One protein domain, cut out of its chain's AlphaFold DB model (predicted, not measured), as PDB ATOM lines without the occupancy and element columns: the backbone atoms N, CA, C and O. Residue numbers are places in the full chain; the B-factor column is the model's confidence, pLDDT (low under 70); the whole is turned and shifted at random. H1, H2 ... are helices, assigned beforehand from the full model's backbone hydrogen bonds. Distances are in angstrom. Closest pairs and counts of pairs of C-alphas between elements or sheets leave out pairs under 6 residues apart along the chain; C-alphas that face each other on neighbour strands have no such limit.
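Overview. This is residues 848 to 917 of the 1054 residues of the protein "uncharacterized protein LOC116308079" of Actinia tenebrosa (UniProt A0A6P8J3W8). There is little regular structure here: long loops make the body, with the one-turn helix H1 among them and the longer helix H2 at one end of the long axis, opposite the loop round Gly 875. The printed part has 70 residues with two named helices, H1 then H2, and no named strand; the class is all helix, with 15 residues in named elements. It is compact, with a radius of gyration of the C-alphas of 12.1 A, yet elongated, spanning 39 by 24 by 17 A.

Along the chain. Residues 848 to 881 hold no named element; C-alpha 848 is at (126.276, 136.119, 123.699). H1, residues 882 to 885, begins with C-alpha 882 at (139.019, 129.907, 132.900). H2, residues 906 to 916, is 15.0 A long and ends with C-alpha 916 at (115.206, 123.321, 128.780).

Arrangement. H1 and H2 are apart, with no C-alpha of the one within 8 A of the other. In H2 every O i to N i+4 pair is within hydrogen-bond range; H1 is too short for such a pair.

Size, cuts and confidence. The C-alphas of Gly 875 and Lys 917 are the two farthest apart, at 41.3 A. The link from H1 to H2, 20 residues, is long. The printed part has no cut. Its mean pLDDT is 70.0, with residues 848 to 852, 859 to 867, 873 to 879 and 911 to 917 under 70.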
ATOM      1  N   ASP A 848     124.859 136.427 123.667       37.34
ATOM      2  CA  ASP A 848     126.276 136.119 123.699       37.34
ATOM      3  C   ASP A 848     126.447 134.600 123.807       37.34
ATOM      4  O   ASP A 848     126.155 133.963 124.824       37.34
ATOM      5  N   LYS A 849     126.971 134.002 122.731       46.12
ATOM      6  CA  LYS A 849     127.602 132.678 122.793       46.12
ATOM      7  C   LYS A 849     128.532 132.661 124.018       46.12
ATOM      8  O   LYS A 849     129.320 133.595 124.178       46.12
ATOM      9  N   PRO A 850     128.482 131.630 124.879       52.12
ATOM     10  CA  PRO A 850     129.277 131.620 126.100       52.12
ATOM     11  C   PRO A 850     130.768 131.726 125.759       52.12
ATOM     12  O   PRO A 850     131.327 130.829 125.129       52.12
ATOM     13  N   LYS A 851     131.409 132.822 126.188       58.25
ATOM     14  CA  LYS A 851     132.809 133.151 125.859       58.25
ATOM     15  C   LYS A 851     133.837 132.160 126.430       58.25
ATOM     16  O   LYS A 851     134.945 132.099 125.915       58.25
ATOM     17  N   HIS A 852     133.483 131.344 127.434       66.50
ATOM     18  CA  HIS A 852     134.415 130.417 128.098       66.50
ATOM     19  C   HIS A 852     133.818 129.017 128.325       66.50
ATOM     20  O   HIS A 852     132.695 128.883 128.819       66.50
ATOM     21  N   VAL A 853     134.583 127.959 128.014       78.62
ATOM     22  CA  VAL A 853     134.199 126.545 128.220       78.62
ATOM     23  C   VAL A 853     135.324 125.779 128.937       78.62
ATOM     24  O   VAL A 853     136.397 125.577 128.381       78.62
ATOM     25  N   CYS A 854     135.076 125.290 130.163       79.12
ATOM     26  CA  CYS A 854     136.068 124.581 130.992       79.12
ATOM     27  C   CYS A 854     135.977 123.045 130.913       79.12
ATOM     28  O   CYS A 854     134.914 122.476 130.669       79.12
ATOM     29  N   ARG A 855     137.093 122.348 131.193       83.12
ATOM     30  CA  ARG A 855     137.179 120.870 131.333       83.12
ATOM     31  C   ARG A 855     137.940 120.405 132.591       83.12
ATOM     32  O   ARG A 855     138.537 119.332 132.624       83.12
ATOM     33  N   CYS A 856     137.960 121.235 133.628       80.88
ATOM     34  CA  CYS A 856     138.653 120.970 134.891       80.88
ATOM     35  C   CYS A 856     138.179 119.671 135.566       80.88
ATOM     36  O   CYS A 856     137.001 119.334 135.516       80.88
ATOM     37  N   GLY A 857     139.103 118.936 136.188       73.44
ATOM     38  CA  GLY A 857     138.812 117.665 136.871       73.44
ATOM     39  C   GLY A 857     138.775 116.416 135.972       73.44
ATOM     40  O   GLY A 857     138.712 115.303 136.488       73.44
ATOM     41  N   LEU A 858     138.871 116.553 134.640       72.06
ATOM     42  CA  LEU A 858     138.798 115.409 133.713       72.06
ATOM     43  C   LEU A 858     140.119 114.630 133.520       72.06
ATOM     44  O   LEU A 858     140.075 113.468 133.114       72.06
ATOM     45  N   GLY A 859     141.287 115.202 133.831       66.44
ATOM     46  CA  GLY A 859     142.596 114.535 133.657       66.44
ATOM     47  C   GLY A 859     142.841 113.377 134.638       66.44
ATOM     48  O   GLY A 859     142.235 113.361 135.700       66.44
ATOM     49  N   ASN A 860     143.718 112.415 134.312       56.69
ATOM     50  CA  ASN A 860     143.974 111.156 135.054       56.69
ATOM     51  C   ASN A 860     144.648 111.321 136.439       56.69
ATOM     52  O   ASN A 860     145.725 110.796 136.704       56.69
ATOM     53  N   SER A 861     144.004 112.047 137.349       59.56
ATOM     54  CA  SER A 861     144.369 112.110 138.767       59.56
ATOM     55  C   SER A 861     143.944 110.828 139.489       59.56
ATOM     56  O   SER A 861     142.792 110.415 139.359       59.56
ATOM     57  N   LYS A 862     144.846 110.231 140.280       55.53
ATOM     58  CA  LYS A 862     144.598 108.982 141.028       55.53
ATOM     59  C   LYS A 862     143.473 109.095 142.078       55.53
ATOM     60  O   LYS A 862     142.850 108.088 142.375       55.53
ATOM     61  N   ASN A 863     143.129 110.309 142.534       61.78
ATOM     62  CA  ASN A 863     142.096 110.549 143.561       61.78
ATOM     63  C   ASN A 863     141.009 111.519 143.047       61.78
ATOM     64  O   ASN A 863     140.924 112.665 143.485       61.78
ATOM     65  N   LYS A 864     140.227 111.116 142.036       60.12
ATOM     66  CA  LYS A 864     139.182 111.971 141.424       60.12
ATOM     67  C   LYS A 864     137.922 112.149 142.281       60.12
ATOM     68  O   LYS A 864     137.264 113.173 142.139       60.12
ATOM     69  N   GLN A 865     137.573 111.173 143.119       62.81
ATOM     70  CA  GLN A 865     136.300 111.167 143.855       62.81
ATOM     71  C   GLN A 865     136.319 112.072 145.099       62.81
ATOM     72  O   GLN A 865     135.316 112.705 145.401       62.81
ATOM     73  N   GLU A 866     137.471 112.216 145.758       62.47
ATOM     74  CA  GLU A 866     137.605 112.974 147.017       62.47
ATOM     75  C   GLU A 866     137.979 114.451 146.825       62.47
ATOM     76  O   GLU A 866     138.052 115.213 147.786       62.47
ATOM     77  N   ARG A 867     138.257 114.883 145.588       68.19
ATOM     78  CA  ARG A 867     138.801 116.218 145.311       68.19
ATOM     79  C   ARG A 867     137.802 117.075 144.543       68.19
ATOM     80  O   ARG A 867     137.316 116.663 143.489       68.19
ATOM     81  N   SER A 868     137.535 118.274 145.051       70.38
ATOM     82  CA  SER A 868     136.785 119.316 144.348       70.38
ATOM     83  C   SER A 868     137.722 120.164 143.481       70.38
ATOM     84  O   SER A 868     138.880 120.423 143.823       70.38
ATOM     85  N   PHE A 869     137.233 120.566 142.311       73.69
ATOM     86  CA  PHE A 869     137.964 121.375 141.334       73.69
ATOM     87  C   PHE A 869     137.258 122.720 141.133       73.69
ATOM     88  O   PHE A 869     136.083 122.857 141.448       73.69
ATOM     89  N   CYS A 870     137.957 123.709 140.563       78.69
ATOM     90  CA  CYS A 870     137.451 125.083 140.399       78.69
ATOM     91  C   CYS A 870     137.305 125.862 141.721       78.69
ATOM     92  O   CYS A 870     136.390 126.661 141.854       78.69
ATOM     93  N   ILE A 871     138.232 125.649 142.658       74.44
ATOM     94  CA  ILE A 871     138.348 126.396 143.919       74.44
ATOM     95  C   ILE A 871     139.747 127.001 144.056       74.44
ATOM     96  O   ILE A 871     140.706 126.514 143.445       74.44
ATOM     97  N   HIS A 872     139.876 128.047 144.868       70.56
ATOM     98  CA  HIS A 872     141.174 128.561 145.294       70.56
ATOM     99  C   HIS A 872     141.633 127.800 146.545       70.56
ATOM    100  O   HIS A 872     140.897 127.738 147.524       70.56
ATOM    101  N   VAL A 873     142.830 127.204 146.515       66.00
ATOM    102  CA  VAL A 873     143.435 126.559 147.693       66.00
ATOM    103  C   VAL A 873     144.641 127.399 148.117       66.00
ATOM    104  O   VAL A 873     145.627 127.420 147.372       66.00
ATOM    105  N   PRO A 874     144.589 128.085 149.273       52.94
ATOM    106  CA  PRO A 874     145.696 128.904 149.759       52.94
ATOM    107  C   PRO A 874     146.989 128.078 149.865       52.94
ATOM    108  O   PRO A 874     146.980 126.962 150.382       52.94
ATOM    109  N   GLY A 875     148.099 128.598 149.331       58.56
ATOM    110  CA  GLY A 875     149.408 127.926 149.355       58.56
ATOM    111  C   GLY A 875     149.624 126.816 148.309       58.56
ATOM    112  O   GLY A 875     150.639 126.125 148.360       58.56
ATOM    113  N   ARG A 876     148.710 126.617 147.345       58.25
ATOM    114  CA  ARG A 876     148.876 125.676 146.214       58.25
ATOM    115  C   ARG A 876     148.586 126.346 144.864       58.25
ATOM    116  O   ARG A 876     148.091 127.466 144.806       58.25
ATOM    117  N   TYR A 877     148.906 125.653 143.764       55.88
ATOM    118  CA  TYR A 877     148.698 126.161 142.400       55.88
ATOM    119  C   TYR A 877     147.266 126.676 142.176       55.88
ATOM    120  O   TYR A 877     146.291 125.960 142.412       55.88
ATOM    121  N   LEU A 878     147.162 127.897 141.640       58.88
ATOM    122  CA  LEU A 878     145.916 128.531 141.207       58.88
ATOM    123  C   LEU A 878     145.151 127.627 140.228       58.88
ATOM    124  O   LEU A 878     145.717 127.149 139.238       58.88
ATOM    125  N   THR A 879     143.850 127.434 140.473       69.69
ATOM    126  CA  THR A 879     142.956 126.682 139.578       69.69
ATOM    127  C   THR A 879     143.129 127.127 138.124       69.69
ATOM    128  O   THR A 879     143.248 128.317 137.832       69.69
ATOM    129  N   ARG A 880     143.175 126.168 137.190       70.62
ATOM    130  CA  ARG A 880     143.279 126.423 135.738       70.62
ATOM    131  C   ARG A 880     141.913 126.639 135.074       70.62
ATOM    132  O   ARG A 880     141.823 126.660 133.853       70.62
ATOM    133  N   CYS A 881     140.848 126.752 135.865       79.81
ATOM    134  CA  CYS A 881     139.509 127.007 135.353       79.81
ATOM    135  C   CYS A 881     139.391 128.449 134.856       79.81
ATOM    136  O   CYS A 881     139.455 129.385 135.647       79.81
ATOM    137  N   GLU A 882     139.189 128.607 133.552       77.81
ATOM    138  CA  GLU A 882     139.019 129.907 132.900       77.81
ATOM    139  C   GLU A 882     137.756 130.639 133.380       77.81
ATOM    140  O   GLU A 882     137.816 131.826 133.676       77.81
ATOM    141  N   CYS A 883     136.649 129.912 133.588       80.31
ATOM    142  CA  CYS A 883     135.413 130.477 134.140       80.31
ATOM    143  C   CYS A 883     135.638 131.073 135.540       80.31
ATOM    144  O   CYS A 883     135.280 132.217 135.793       80.31
ATOM    145  N   PHE A 884     136.307 130.329 136.427       79.19
ATOM    146  CA  PHE A 884     136.596 130.786 137.789       79.19
ATOM    147  C   PHE A 884     137.550 131.988 137.807       79.19
ATOM    148  O   PHE A 884     137.350 132.920 138.579       79.19
ATOM    149  N   ARG A 885     138.590 131.989 136.959       77.44
ATOM    150  CA  ARG A 885     139.558 133.100 136.884       77.44
ATOM    151  C   ARG A 885     138.927 134.407 136.419       77.44
ATOM    152  O   ARG A 885     139.351 135.459 136.875       77.44
ATOM    153  N   ASN A 886     137.919 134.318 135.558       73.88
ATOM    154  CA  ASN A 886     137.180 135.473 135.057       73.88
ATOM    155  C   ASN A 886     135.970 135.836 135.938       73.88
ATOM    156  O   ASN A 886     135.161 136.660 135.534       73.88
ATOM    157  N   GLY A 887     135.822 135.217 137.119       71.94
ATOM    158  CA  GLY A 887     134.743 135.530 138.057       71.94
ATOM    159  C   GLY A 887     133.342 135.145 137.570       71.94
ATOM    160  O   GLY A 887     132.367 135.700 138.057       71.94
ATOM    161  N   VAL A 888     133.223 134.206 136.623       76.56
ATOM    162  CA  VAL A 888     131.939 133.806 136.020       76.56
ATOM    163  C   VAL A 888     131.563 132.354 136.329       76.56
ATOM    164  O   VAL A 888     132.416 131.479 136.528       76.56
ATOM    165  N   ALA A 889     130.256 132.085 136.335       79.75
ATOM    166  CA  ALA A 889     129.689 130.753 136.529       79.75
ATOM    167  C   ALA A 889     130.147 129.757 135.447       79.75
ATOM    168  O   ALA A 889     130.337 130.098 134.275       79.75
ATOM    169  N   CYS A 890     130.278 128.480 135.811       83.75
ATOM    170  CA  CYS A 890     130.498 127.415 134.834       83.75
ATOM    171  C   CYS A 890     129.184 127.076 134.105       83.75
ATOM    172  O   CYS A 890     128.247 126.585 134.724       83.75
ATOM    173  N   ASN A 891     129.137 127.256 132.782       82.12
ATOM    174  CA  ASN A 891     127.933 127.004 131.978       82.12
ATOM    175  C   ASN A 891     127.708 125.518 131.611       82.12
ATOM    176  O   ASN A 891     128.528 124.639 131.893       82.12
ATOM    177  N   HIS A 892     126.596 125.238 130.925       80.06
ATOM    178  CA  HIS A 892     126.179 123.892 130.523       80.06
ATOM    179  C   HIS A 892     127.135 123.203 129.526       80.06
ATOM    180  O   HIS A 892     127.167 121.970 129.460       80.06
ATOM    181  N   LEU A 893     127.952 123.959 128.783       81.12
ATOM    182  CA  LEU A 893     128.960 123.416 127.862       81.12
ATOM    183  C   LEU A 893     130.259 123.010 128.582       81.12
ATOM    184  O   LEU A 893     131.012 122.173 128.072       81.12
ATOM    185  N   CYS A 894     130.526 123.547 129.776       83.88
ATOM    186  CA  CYS A 894     131.719 123.253 130.573       83.88
ATOM    187  C   CYS A 894     131.724 121.815 131.097       83.88
ATOM    188  O   CYS A 894     130.990 121.514 132.025       83.88
ATOM    189  N   ARG A 895     132.598 120.913 130.641       81.94
ATOM    190  CA  ARG A 895     132.635 119.488 131.061       81.94
ATOM    191  C   ARG A 895     133.385 119.226 132.374       81.94
ATOM    192  O   ARG A 895     134.081 118.229 132.510       81.94
ATOM    193  N   CYS A 896     133.277 120.135 133.331       83.31
ATOM    194  CA  CYS A 896     134.023 120.063 134.579       83.31
ATOM    195  C   CYS A 896     133.520 118.891 135.475       83.31
ATOM    196  O   CYS A 896     132.309 118.658 135.562       83.31
ATOM    197  N   PHE A 897     134.440 118.123 136.080       77.19
ATOM    198  CA  PHE A 897     134.170 116.978 136.978       77.19
ATOM    199  C   PHE A 897     134.408 117.399 138.435       77.19
ATOM    200  O   PHE A 897     135.437 118.009 138.716       77.19
ATOM    201  N   ASN A 898     133.461 117.105 139.335       80.38
ATOM    202  CA  ASN A 898     133.467 117.566 140.736       80.38
ATOM    203  C   ASN A 898     133.714 119.092 140.868       80.38
ATOM    204  O   ASN A 898     134.598 119.557 141.585       80.38
ATOM    205  N   CYS A 899     132.963 119.872 140.079       83.69
ATOM    206  CA  CYS A 899     133.087 121.327 139.988       83.69
ATOM    207  C   CYS A 899     132.510 122.009 141.233       83.69
ATOM    208  O   CYS A 899     131.343 121.797 141.540       83.69
ATOM    209  N   ALA A 900     133.301 122.864 141.875       82.62
ATOM    210  CA  ALA A 900     132.926 123.657 143.042       82.62
ATOM    211  C   ALA A 900     133.203 125.154 142.807       82.62
ATOM    212  O   ALA A 900     133.701 125.853 143.682       82.62
ATOM    213  N   ASN A 901     132.920 125.643 141.592       82.94
ATOM    214  CA  ASN A 901     132.999 127.074 141.303       82.94
ATOM    215  C   ASN A 901     131.943 127.815 142.155       82.94
ATOM    216  O   ASN A 901     130.758 127.547 141.957       82.94
ATOM    217  N   PRO A 902     132.332 128.738 143.054       76.12
ATOM    218  CA  PRO A 902     131.412 129.464 143.926       76.12
ATOM    219  C   PRO A 902     130.463 130.390 143.156       76.12
ATOM    220  O   PRO A 902     129.424 130.749 143.686       76.12
ATOM    221  N   GLN A 903     130.784 130.740 141.905       76.19
ATOM    222  CA  GLN A 903     129.908 131.536 141.038       76.19
ATOM    223  C   GLN A 903     128.838 130.692 140.317       76.19
ATOM    224  O   GLN A 903     128.056 131.227 139.544       76.19
ATOM    225  N   GLY A 904     128.817 129.368 140.518       78.19
ATOM    226  CA  GLY A 904     127.852 128.442 139.915       78.19
ATOM    227  C   GLY A 904     128.531 127.290 139.172       78.19
ATOM    228  O   GLY A 904     129.515 127.477 138.437       78.19
ATOM    229  N   THR A 905     128.029 126.067 139.360       85.06
ATOM    230  CA  THR A 905     128.698 124.854 138.872       85.06
ATOM    231  C   THR A 905     128.195 124.400 137.500       85.06
ATOM    232  O   THR A 905     127.038 124.566 137.117       85.06
ATOM    233  N   SER A 906     129.057 123.693 136.757       81.62
ATOM    234  CA  SER A 906     128.659 123.113 135.466       81.62
ATOM    235  C   SER A 906     127.603 122.011 135.599       81.62
ATOM    236  O   SER A 906     126.997 121.629 134.602       81.62
ATOM    237  N   LYS A 907     127.442 121.422 136.794       80.88
ATOM    238  CA  LYS A 907     126.457 120.361 137.040       80.88
ATOM    239  C   LYS A 907     125.065 120.973 137.199       80.88
ATOM    240  O   LYS A 907     124.158 120.523 136.510       80.88
ATOM    241  N   GLU A 908     124.944 122.036 137.990       77.62
ATOM    242  CA  GLU A 908     123.713 122.829 138.122       77.62
ATOM    243  C   GLU A 908     123.315 123.448 136.778       77.62
ATOM    244  O   GLU A 908     122.187 123.270 136.325       77.62
ATOM    245  N   SER A 909     124.265 124.057 136.058       76.44
ATOM    246  CA  SER A 909     123.980 124.649 134.745       76.44
ATOM    247  C   SER A 909     123.551 123.608 133.698       76.44
ATOM    248  O   SER A 909     122.665 123.872 132.886       76.44
ATOM    249  N   ARG A 910     124.127 122.395 133.715       76.56
ATOM    250  CA  ARG A 910     123.666 121.292 132.851       76.56
ATOM    251  C   ARG A 910     122.302 120.749 133.251       76.56
ATOM    252  O   ARG A 910     121.561 120.379 132.351       76.56
ATOM    253  N   ALA A 911     121.991 120.671 134.543       68.88
ATOM    254  CA  ALA A 911     120.677 120.238 135.009       68.88
ATOM    255  C   ALA A 911     119.590 121.215 134.531       68.88
ATOM    256  O   ALA A 911     118.610 120.790 133.925       68.88
ATOM    257  N   LEU A 912     119.845 122.522 134.664       60.66
ATOM    258  CA  LEU A 912     118.979 123.583 134.144       60.66
ATOM    259  C   LEU A 912     118.834 123.515 132.611       60.66
ATOM    260  O   LEU A 912     117.723 123.556 132.089       60.66
ATOM    261  N   HIS A 913     119.933 123.327 131.870       58.19
ATOM    262  CA  HIS A 913     119.883 123.247 130.402       58.19
ATOM    263  C   HIS A 913     119.271 121.932 129.874       58.19
ATOM    264  O   HIS A 913     118.668 121.921 128.801       58.19
ATOM    265  N   ALA A 914     119.427 120.807 130.579       55.00
ATOM    266  CA  ALA A 914     118.805 119.533 130.208       55.00
ATOM    267  C   ALA A 914     117.277 119.586 130.359       55.00
ATOM    268  O   ALA A 914     116.579 119.037 129.510       55.00
ATOM    269  N   CYS A 915     116.781 120.315 131.364       48.78
ATOM    270  CA  CYS A 915     115.356 120.597 131.536       48.78
ATOM    271  C   CYS A 915     114.798 121.468 130.387       48.78
ATOM    272  O   CYS A 915     113.686 121.253 129.923       48.78
ATOM    273  N   GLN A 916     115.608 122.390 129.848       43.94
ATOM    274  CA  GLN A 916     115.206 123.321 128.780       43.94
ATOM    275  C   GLN A 916     115.302 122.766 127.340       43.94
ATOM    276  O   GLN A 916     114.788 123.387 126.409       43.94
ATOM    277  N   LYS A 917     115.982 121.633 127.098       38.94
ATOM    278  CA  LYS A 917     116.179 121.071 125.741       38.94
ATOM    279  C   LYS A 917     116.024 119.550 125.670       38.94
ATOM    280  O   LYS A 917     116.885 118.856 125.129       38.94
TER     281      LYS A 917